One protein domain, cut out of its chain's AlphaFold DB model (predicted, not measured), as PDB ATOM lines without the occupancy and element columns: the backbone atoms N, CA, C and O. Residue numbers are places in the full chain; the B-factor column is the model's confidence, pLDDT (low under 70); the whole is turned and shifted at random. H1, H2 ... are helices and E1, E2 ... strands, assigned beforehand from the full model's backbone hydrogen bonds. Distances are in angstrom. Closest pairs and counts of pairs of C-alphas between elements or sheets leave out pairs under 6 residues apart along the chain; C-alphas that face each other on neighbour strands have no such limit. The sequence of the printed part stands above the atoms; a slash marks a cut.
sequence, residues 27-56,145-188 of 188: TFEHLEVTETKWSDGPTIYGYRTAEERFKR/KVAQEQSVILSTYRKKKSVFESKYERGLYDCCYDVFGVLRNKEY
ATOM      1  N   THR A  27     178.339 144.562 182.774       89.00
ATOM      2  CA  THR A  27     177.676 143.869 183.876       89.00
ATOM      3  C   THR A  27     176.198 143.660 183.562       89.00
ATOM      4  O   THR A  27     175.479 144.577 183.153       89.00
ATOM      5  N   PHE A  28     175.737 142.438 183.786       91.38
ATOM      6  CA  PHE A  28     174.329 142.069 183.696       91.38
ATOM      7  C   PHE A  28     173.691 142.076 185.080       91.38
ATOM      8  O   PHE A  28     174.399 141.923 186.074       91.38
ATOM      9  N   GLU A  29     172.373 142.237 185.154       89.75
ATOM     10  CA  GLU A  29     171.675 142.415 186.439       89.75
ATOM     11  C   GLU A  29     171.814 141.207 187.377       89.75
ATOM     12  O   GLU A  29     171.984 141.369 188.583       89.75
ATOM     13  N   HIS A  30     171.851 139.990 186.831       89.94
ATOM     14  CA  HIS A  30     172.044 138.765 187.605       89.94
ATOM     15  C   HIS A  30     172.593 137.617 186.748       89.94
ATOM     16  O   HIS A  30     172.664 137.685 185.516       89.94
ATOM     17  N   LEU A  31     172.996 136.543 187.432       93.62
ATOM     18  CA  LEU A  31     173.312 135.249 186.831       93.62
ATOM     19  C   LEU A  31     172.074 134.352 186.882       93.62
ATOM     20  O   LEU A  31     171.386 134.291 187.899       93.62
ATOM     21  N   GLU A  32     171.828 133.617 185.807       94.25
ATOM     22  CA  GLU A  32     170.739 132.652 185.700       94.25
ATOM     23  C   GLU A  32     171.306 131.249 185.529       94.25
ATOM     24  O   GLU A  32     172.195 131.033 184.703       94.25
ATOM     25  N   VAL A  33     170.771 130.289 186.284       95.31
ATOM     26  CA  VAL A  33     171.080 128.869 186.077       95.31
ATOM     27  C   VAL A  33     170.413 128.412 184.789       95.31
ATOM     28  O   VAL A  33     169.241 128.703 184.551       95.31
ATOM     29  N   THR A  34     171.152 127.673 183.970       95.19
ATOM     30  CA  THR A  34     170.627 127.032 182.764       95.19
ATOM     31  C   THR A  34     170.694 125.521 182.904       95.19
ATOM     32  O   THR A  34     171.590 124.986 183.552       95.19
ATOM     33  N   GLU A  35     169.747 124.826 182.283       94.75
ATOM     34  CA  GLU A  35     169.714 123.367 182.244       94.75
ATOM     35  C   GLU A  35     169.799 122.894 180.798       94.75
ATOM     36  O   GLU A  35     168.969 123.260 179.964       94.75
ATOM     37  N   THR A  36     170.780 122.043 180.513       93.88
ATOM     38  CA  THR A  36     170.896 121.365 179.221       93.88
ATOM     39  C   THR A  36     170.615 119.886 179.421       93.88
ATOM     40  O   THR A  36     171.381 119.191 180.091       93.88
ATOM     41  N   LYS A  37     169.517 119.401 178.834       91.38
ATOM     42  CA  LYS A  37     169.119 117.989 178.872       91.38
ATOM     43  C   LYS A  37     169.570 117.298 177.593       91.38
ATOM     44  O   LYS A  37     169.200 117.721 176.500       91.38
ATOM     45  N   TRP A  38     170.356 116.245 177.747       82.06
ATOM     46  CA  TRP A  38     170.799 115.396 176.647       82.06
ATOM     47  C   TRP A  38     169.895 114.167 176.592       82.06
ATOM     48  O   TRP A  38     169.527 113.643 177.639       82.06
ATOM     49  N   SER A  39     169.532 113.713 175.391       82.06
ATOM     50  CA  SER A  39     168.579 112.606 175.211       82.06
ATOM     51  C   SER A  39     169.008 111.319 175.928       82.06
ATOM     52  O   SER A  39     168.159 110.642 176.492       82.06
ATOM     53  N   ASP A  40     170.317 111.046 175.965       80.94
ATOM     54  CA  ASP A  40     170.914 109.842 176.563       80.94
ATOM     55  C   ASP A  40     172.022 110.182 177.590       80.94
ATOM     56  O   ASP A  40     172.960 109.410 177.783       80.94
ATOM     57  N   GLY A  41     171.971 111.363 178.219       83.06
ATOM     58  CA  GLY A  41     173.029 111.842 179.120       83.06
ATOM     59  C   GLY A  41     172.518 112.619 180.338       83.06
ATOM     60  O   GLY A  41     171.327 112.934 180.417       83.06
ATOM     61  N   PRO A  42     173.403 112.946 181.301       86.19
ATOM     62  CA  PRO A  42     173.016 113.718 182.474       86.19
ATOM     63  C   PRO A  42     172.517 115.113 182.094       86.19
ATOM     64  O   PRO A  42     172.920 115.704 181.088       86.19
ATOM     65  N   THR A  43     171.656 115.670 182.945       92.12
ATOM     66  CA  THR A  43     171.356 117.104 182.887       92.12
ATOM     67  C   THR A  43     172.591 117.878 183.332       92.12
ATOM     68  O   THR A  43     173.157 117.576 184.379       92.12
ATOM     69  N   ILE A  44     172.993 118.873 182.545       94.19
ATOM     70  CA  ILE A  44     174.108 119.766 182.870       94.19
ATOM     71  C   ILE A  44     173.545 121.106 183.341       94.19
ATOM     72  O   ILE A  44     172.778 121.747 182.616       94.19
ATOM     73  N   TYR A  45     173.956 121.531 184.531       95.19
ATOM     74  CA  TYR A  45     173.600 122.797 185.161       95.19
ATOM     75  C   TYR A  45     174.653 123.856 184.833       95.19
ATOM     76  O   TYR A  45     175.688 123.982 185.487       95.19
ATOM     77  N   GLY A  46     174.388 124.614 183.773       93.81
ATOM     78  CA  GLY A  46     175.204 125.744 183.359       93.81
ATOM     79  C   GLY A  46     174.745 127.058 183.984       93.81
ATOM     80  O   GLY A  46     173.931 127.110 184.910       93.81
ATOM     81  N   TYR A  47     175.262 128.152 183.436       94.56
ATOM     82  CA  TYR A  47     174.743 129.478 183.719       94.56
ATOM     83  C   TYR A  47     174.850 130.384 182.500       94.56
ATOM     84  O   TYR A  47     175.679 130.179 181.610       94.56
ATOM     85  N   ARG A  48     174.027 131.426 182.498       91.62
ATOM     86  CA  ARG A  48     174.145 132.573 181.602       91.62
ATOM     87  C   ARG A  48     174.017 133.857 182.406       91.62
ATOM     88  O   ARG A  48     173.544 133.856 183.539       91.62
ATOM     89  N   THR A  49     174.451 134.957 181.821       87.44
ATOM     90  CA  THR A  49     174.067 136.278 182.309       87.44
ATOM     91  C   THR A  49     172.638 136.582 181.866       87.44
ATOM     92  O   THR A  49     172.213 136.079 180.823       87.44
ATOM     93  N   ALA A  50     171.910 137.394 182.636       80.75
ATOM     94  CA  ALA A  50     170.603 137.913 182.234       80.75
ATOM     95  C   ALA A  50     170.651 138.572 180.838       80.75
ATOM     96  O   ALA A  50     171.723 138.897 180.328       80.75
ATOM     97  N   GLU A  51     169.499 138.791 180.205       82.12
ATOM     98  CA  GLU A  51     169.459 139.526 178.931       82.12
ATOM     99  C   GLU A  51     169.730 141.025 179.134       82.12
ATOM    100  O   GLU A  51     170.391 141.664 178.308       82.12
ATOM    101  N   GLU A  52     169.274 141.582 180.260       87.94
ATOM    102  CA  GLU A  52     169.398 143.003 180.569       87.94
ATOM    103  C   GLU A  52     170.736 143.349 181.242       87.94
ATOM    104  O   GLU A  52     171.214 142.691 182.172       87.94
ATOM    105  N   ARG A  53     171.355 144.419 180.734       90.56
ATOM    106  CA  ARG A  53     172.581 145.025 181.269       90.56
ATOM    107  C   ARG A  53     172.231 146.273 182.059       90.56
ATOM    108  O   ARG A  53     171.284 146.982 181.708       90.56
ATOM    109  N   PHE A  54     173.074 146.614 183.030       92.69
ATOM    110  CA  PHE A  54     172.924 147.872 183.749       92.69
ATOM    111  C   PHE A  54     172.942 149.067 182.791       92.69
ATOM    112  O   PHE A  54     173.775 149.186 181.884       92.69
ATOM    113  N   LYS A  55     172.007 149.992 183.012       91.31
ATOM    114  CA  LYS A  55     171.971 151.263 182.290       91.31
ATOM    115  C   LYS A  55     173.028 152.193 182.869       91.31
ATOM    116  O   LYS A  55     173.070 152.425 184.071       91.31
ATOM    117  N   ARG A  56     173.820 152.795 181.985       92.56
ATOM    118  CA  ARG A  56     174.876 153.754 182.321       92.56
ATOM    119  C   ARG A  56     174.447 155.174 181.935       92.56
ATOM    120  O   ARG A  56     174.623 155.574 180.781       92.56
ATOM    121  N   LYS A 145     178.315 146.888 192.843       95.38
ATOM    122  CA  LYS A 145     177.997 145.888 193.878       95.38
ATOM    123  C   LYS A 145     177.672 144.535 193.253       95.38
ATOM    124  O   LYS A 145     178.290 143.533 193.609       95.38
ATOM    125  N   VAL A 146     176.795 144.524 192.251       95.00
ATOM    126  CA  VAL A 146     176.420 143.302 191.535       95.00
ATOM    127  C   VAL A 146     177.612 142.696 190.797       95.00
ATOM    128  O   VAL A 146     177.808 141.483 190.852       95.00
ATOM    129  N   ALA A 147     178.469 143.504 190.166       93.94
ATOM    130  CA  ALA A 147     179.689 142.995 189.536       93.94
ATOM    131  C   ALA A 147     180.621 142.297 190.548       93.94
ATOM    132  O   ALA A 147     181.185 141.240 190.244       93.94
ATOM    133  N   GLN A 148     180.768 142.850 191.759       95.38
ATOM    134  CA  GLN A 148     181.548 142.221 192.831       95.38
ATOM    135  C   GLN A 148     180.915 140.906 193.295       95.38
ATOM    136  O   GLN A 148     181.607 139.889 193.375       95.38
ATOM    137  N   GLU A 149     179.606 140.890 193.542       95.00
ATOM    138  CA  GLU A 149     178.877 139.684 193.948       95.00
ATOM    139  C   GLU A 149     179.000 138.567 192.904       95.00
ATOM    140  O   GLU A 149     179.378 137.438 193.230       95.00
ATOM    141  N   GLN A 150     178.779 138.887 191.627       94.44
ATOM    142  CA  GLN A 150     178.929 137.938 190.525       94.44
ATOM    143  C   GLN A 150     180.365 137.412 190.419       94.44
ATOM    144  O   GLN A 150     180.573 136.213 190.229       94.44
ATOM    145  N   SER A 151     181.372 138.272 190.598       94.88
ATOM    146  CA  SER A 151     182.781 137.858 190.618       94.88
ATOM    147  C   SER A 151     183.077 136.862 191.751       94.88
ATOM    148  O   SER A 151     183.743 135.837 191.542       94.88
ATOM    149  N   VAL A 152     182.529 137.095 192.947       96.88
ATOM    150  CA  VAL A 152     182.654 136.177 194.092       96.88
ATOM    151  C   VAL A 152     181.972 134.837 193.806       96.88
ATOM    152  O   VAL A 152     182.574 133.785 194.043       96.88
ATOM    153  N   ILE A 153     180.763 134.850 193.241       96.62
ATOM    154  CA  ILE A 153     180.021 133.636 192.873       96.62
ATOM    155  C   ILE A 153     180.814 132.818 191.849       96.62
ATOM    156  O   ILE A 153     181.119 131.650 192.091       96.62
ATOM    157  N   LEU A 154     181.239 133.443 190.749       96.56
ATOM    158  CA  LEU A 154     181.962 132.767 189.672       96.56
ATOM    159  C   LEU A 154     183.329 132.244 190.122       96.56
ATOM    160  O   LEU A 154     183.733 131.147 189.732       96.56
ATOM    161  N   SER A 155     184.056 132.996 190.950       97.50
ATOM    162  CA  SER A 155     185.336 132.531 191.495       97.50
ATOM    163  C   SER A 155     185.155 131.355 192.460       97.50
ATOM    164  O   SER A 155     185.939 130.405 192.418       97.50
ATOM    165  N   THR A 156     184.103 131.370 193.282       97.81
ATOM    166  CA  THR A 156     183.760 130.268 194.191       97.81
ATOM    167  C   THR A 156     183.349 129.022 193.415       97.81
ATOM    168  O   THR A 156     183.864 127.940 193.695       97.81
ATOM    169  N   TYR A 157     182.488 129.174 192.408       97.25
ATOM    170  CA  TYR A 157     182.095 128.110 191.488       97.25
ATOM    171  C   TYR A 157     183.315 127.446 190.842       97.25
ATOM    172  O   TYR A 157     183.506 126.241 190.988       97.25
ATOM    173  N   ARG A 158     184.210 128.231 190.223       96.69
ATOM    174  CA  ARG A 158     185.433 127.714 189.579       96.69
ATOM    175  C   ARG A 158     186.327 126.954 190.560       96.69
ATOM    176  O   ARG A 158     186.853 125.899 190.210       96.69
ATOM    177  N   LYS A 159     186.479 127.459 191.790       97.44
ATOM    178  CA  LYS A 159     187.250 126.787 192.850       97.44
ATOM    179  C   LYS A 159     186.608 125.464 193.264       97.44
ATOM    180  O   LYS A 159     187.297 124.449 193.287       97.44
ATOM    181  N   LYS A 160     185.304 125.455 193.567       96.69
ATOM    182  CA  LYS A 160     184.569 124.238 193.955       96.69
ATOM    183  C   LYS A 160     184.625 123.185 192.854       96.69
ATOM    184  O   LYS A 160     184.971 122.041 193.140       96.69
ATOM    185  N   LYS A 161     184.379 123.596 191.609       96.31
ATOM    186  CA  LYS A 161     184.483 122.742 190.428       96.31
ATOM    187  C   LYS A 161     185.875 122.139 190.291       96.31
ATOM    188  O   LYS A 161     186.000 120.924 190.223       96.31
ATOM    189  N   SER A 162     186.926 122.957 190.362       95.94
ATOM    190  CA  SER A 162     188.309 122.471 190.289       95.94
ATOM    191  C   SER A 162     188.656 121.485 191.412       95.94
ATOM    192  O   SER A 162     189.306 120.476 191.151       95.94
ATOM    193  N   VAL A 163     188.212 121.736 192.649       96.31
ATOM    194  CA  VAL A 163     188.432 120.817 193.779       96.31
ATOM    195  C   VAL A 163     187.673 119.503 193.582       96.31
ATOM    196  O   VAL A 163     188.225 118.439 193.853       96.31
ATOM    197  N   PHE A 164     186.432 119.554 193.102       95.75
ATOM    198  CA  PHE A 164     185.632 118.364 192.822       95.75
ATOM    199  C   PHE A 164     186.259 117.520 191.703       95.75
ATOM    200  O   PHE A 164     186.549 116.347 191.909       95.75
ATOM    201  N   GLU A 165     186.575 118.134 190.565       94.56
ATOM    202  CA  GLU A 165     187.167 117.468 189.393       94.56
ATOM    203  C   GLU A 165     188.620 117.006 189.614       94.56
ATOM    204  O   GLU A 165     189.175 116.285 188.795       94.56
ATOM    205  N   SER A 166     189.262 117.399 190.720       95.06
ATOM    206  CA  SER A 166     190.544 116.806 191.135       95.06
ATOM    207  C   SER A 166     190.388 115.425 191.786       95.06
ATOM    208  O   SER A 166     191.351 114.665 191.862       95.06
ATOM    209  N   LYS A 167     189.183 115.114 192.283       94.94
ATOM    210  CA  LYS A 167     188.842 113.856 192.967       94.94
ATOM    211  C   LYS A 167     187.971 112.944 192.109       94.94
ATOM    212  O   LYS A 167     188.033 111.728 192.262       94.94
ATOM    213  N   TYR A 168     187.156 113.543 191.252       91.31
ATOM    214  CA  TYR A 168     186.190 112.883 190.385       91.31
ATOM    215  C   TYR A 168     186.483 113.204 188.919       91.31
ATOM    216  O   TYR A 168     187.324 114.046 188.616       91.31
ATOM    217  N   GLU A 169     185.782 112.545 188.000       90.12
ATOM    218  CA  GLU A 169     185.943 112.804 186.571       90.12
ATOM    219  C   GLU A 169     185.561 114.248 186.199       90.12
ATOM    220  O   GLU A 169     184.637 114.859 186.748       90.12
ATOM    221  N   ARG A 170     186.308 114.808 185.245       87.38
ATOM    222  CA  ARG A 170     186.098 116.164 184.738       87.38
ATOM    223  C   ARG A 170     184.716 116.290 184.095       87.38
ATOM    224  O   ARG A 170     184.325 115.448 183.298       87.38
ATOM    225  N   GLY A 171     184.011 117.384 184.376       85.12
ATOM    226  CA  GLY A 171     182.671 117.649 183.849       85.12
ATOM    227  C   GLY A 171     181.536 117.147 184.744       85.12
ATOM    228  O   GLY A 171     180.405 117.594 184.570       85.12
ATOM    229  N   LEU A 172     181.821 116.306 185.746       91.31
ATOM    230  CA  LEU A 172     180.784 115.794 186.647       91.31
ATOM    231  C   LEU A 172     180.249 116.848 187.619       91.31
ATOM    232  O   LEU A 172     179.085 116.782 187.990       91.31
ATOM    233  N   TYR A 173     181.045 117.857 187.994       95.00
ATOM    234  CA  TYR A 173     180.573 118.891 188.924       95.00
ATOM    235  C   TYR A 173     179.282 119.558 188.431       95.00
ATOM    236  O   TYR A 173     178.342 119.695 189.206       95.00
ATOM    237  N   ASP A 174     179.221 119.912 187.143       95.50
ATOM    238  CA  ASP A 174     178.050 120.569 186.548       95.50
ATOM    239  C   ASP A 174     176.887 119.593 186.310       95.50
ATOM    240  O   ASP A 174     175.792 120.026 185.970       95.50
ATOM    241  N   CYS A 175     177.088 118.283 186.478       94.19
ATOM    242  CA  CYS A 175     175.996 117.308 186.488       94.19
ATOM    243  C   CYS A 175     175.296 117.268 187.854       94.19
ATOM    244  O   CYS A 175     174.121 116.918 187.931       94.19
ATOM    245  N   CYS A 176     176.000 117.648 188.927       94.19
ATOM    246  CA  CYS A 176     175.503 117.577 190.300       94.19
ATOM    247  C   CYS A 176     175.099 118.954 190.844       94.19
ATOM    248  O   CYS A 176     174.064 119.076 191.498       94.19
ATOM    249  N   TYR A 177     175.901 119.994 190.600       96.69
ATOM    250  CA  TYR A 177     175.776 121.321 191.210       96.69
ATOM    251  C   TYR A 177     175.613 122.426 190.166       96.69
ATOM    252  O   TYR A 177     176.177 122.352 189.079       96.69
ATOM    253  N   ASP A 178     174.910 123.500 190.530       96.62
ATOM    254  CA  ASP A 178     174.837 124.715 189.712       96.62
ATOM    255  C   ASP A 178     175.944 125.745 190.030       96.62
ATOM    256  O   ASP A 178     176.812 125.542 190.889       96.62
ATOM    257  N   VAL A 179     175.895 126.898 189.348       96.81
ATOM    258  CA  VAL A 179     176.841 128.017 189.526       96.81
ATOM    259  C   VAL A 179     176.845 128.612 190.940       96.81
ATOM    260  O   VAL A 179     177.857 129.156 191.376       96.81
ATOM    261  N   PHE A 180     175.757 128.480 191.700       96.75
ATOM    262  CA  PHE A 180     175.691 128.917 193.097       96.75
ATOM    263  C   PHE A 180     176.179 127.820 194.065       96.75
ATOM    264  O   PHE A 180     176.342 128.054 195.265       96.75
ATOM    265  N   GLY A 181     176.479 126.626 193.547       95.44
ATOM    266  CA  GLY A 181     176.889 125.456 194.315       95.44
ATOM    267  C   GLY A 181     175.724 124.752 195.005       95.44
ATOM    268  O   GLY A 181     175.953 124.049 195.990       95.44
ATOM    269  N   VAL A 182     174.493 124.953 194.526       96.88
ATOM    270  CA  VAL A 182     173.317 124.213 194.991       96.88
ATOM    271  C   VAL A 182     173.335 122.833 194.345       96.88
ATOM    272  O   VAL A 182     173.497 122.718 193.133       96.88
ATOM    273  N   LEU A 183     173.172 121.787 195.155       95.62
ATOM    274  CA  LEU A 183     173.060 120.405 194.689       95.62
ATOM    275  C   LEU A 183     171.712 120.211 193.988       95.62
ATOM    276  O   LEU A 183     170.659 120.301 194.621       95.62
ATOM    277  N   ARG A 184     171.760 119.964 192.684       94.38
ATOM    278  CA  ARG A 184     170.606 119.793 191.800       94.38
ATOM    279  C   ARG A 184     170.312 118.329 191.505       94.38
ATOM    280  O   ARG A 184     169.146 117.952 191.464       94.38
ATOM    281  N   ASN A 185     171.354 117.510 191.376       90.25
ATOM    282  CA  ASN A 185     171.232 116.072 191.182       90.25
ATOM    283  C   ASN A 185     172.172 115.328 192.136       90.25
ATOM    284  O   ASN A 185     173.371 115.582 192.146       90.25
ATOM    285  N   LYS A 186     171.610 114.436 192.959       86.62
ATOM    286  CA  LYS A 186     172.358 113.626 193.936       86.62
ATOM    287  C   LYS A 186     172.775 112.257 193.403       86.62
ATOM    288  O   LYS A 186     173.520 111.563 194.086       86.62
ATOM    289  N   GLU A 187     172.208 111.837 192.275       81.62
ATOM    290  CA  GLU A 187     172.410 110.500 191.703       81.62
ATOM    291  C   GLU A 187     173.702 110.399 190.884       81.62
ATOM    292  O   GLU A 187     174.180 109.293 190.644       81.62
ATOM    293  N   TYR A 188     174.255 111.547 190.482       70.75
ATOM    294  CA  TYR A 188     175.540 111.689 189.799       70.75
ATOM    295  C   TYR A 188     176.651 112.115 190.760       70.75
ATOM    296  O   TYR A 188     176.349 112.869 191.719       70.75
TER     297      TYR A 188
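This is residues 27 to 56 and 145 to 188 of the 188 residues of an uncharacterized protein of Bacillus cereus (strain ZK / E33L) (UniProt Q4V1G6). A two-stranded hairpin, E1 and E2, and one long helix, H1, run roughly alongside each other with a space between them, and the short helix H2 bridges the two near one end of H1. The last stretch, residues 177 to 188, loops through the space near the middle, while the short strand E3 lies beyond the end of the hairpin. The 74 printed residues include three named strands and two named helices, in the order E1, E2, E3, H1, H2; the sheet has the order E1 - E2 and is antiparallel, and the class is mixed, helices and strands. The whole is only just loose, close to compact, with a radius of gyration of the C-alphas of 13.7 A, and elongated, with spans of 43 by 28 by 16 A.

Start at the sheet, where E1, residues 31 to 36, and E2, residues 44 to 49, form a hairpin of antiparallel strands with 145 degrees between their directions. Look at Val 33 and Tyr 47, whose C-alphas face each other at 4.4 A; N 34 and O 46 are within hydrogen-bond range at 3.0 A, and so are N 46 and O 34 at 2.8 A. From E2 go to H2, residues 173 to 176: the closest C-alphas are those of Ile 44 and Cys 175, 4.8 A apart. H2 touches H1, residues 145 to 165, with the closest C-alphas at Lys 161 and Tyr 173, 5.7 A; H1 touches H2 with residues 161 to 165 alone. E1 has one pair of C-alphas within 8 A of H1, Leu 31 and Gln 150, at 7.2 A, while E2 and H1 are apart. E3, residues 53 to 55, pairs with no named strand and is apart from E2 and from H1. In H1 every O i to N i+4 pair is within hydrogen-bond range; H2 is too short for such a pair, and its one O i to N i+3 pair is within range.

Find C-alpha 31 at (173.312, 135.249, 186.831); from there E1 runs 16.0 A to Thr 36. E2 runs 16.5 A from Ile 44 to Thr 49, and E3 goes from Arg 53 to Lys 55. Find C-alpha 145 at (177.997, 145.888, 193.878); from there H1 runs 30.2 A to Glu 165. H2 begins at Tyr 173 and ends at C-alpha 176, at (175.503, 117.577, 190.300).

The two C-alphas farthest apart are those of Asp 40 and Arg 56, at 44.5 A. Residues 57 to 144 are not printed, and C-alphas 56 and 145 are 14.3 A apart across this cut. Of the links printed whole, E2 to E3 is tight, E1 to E2 and H1 to H2 are short, and none is long. The mean pLDDT of the printed part is 92.3, and no printed residue is under 70.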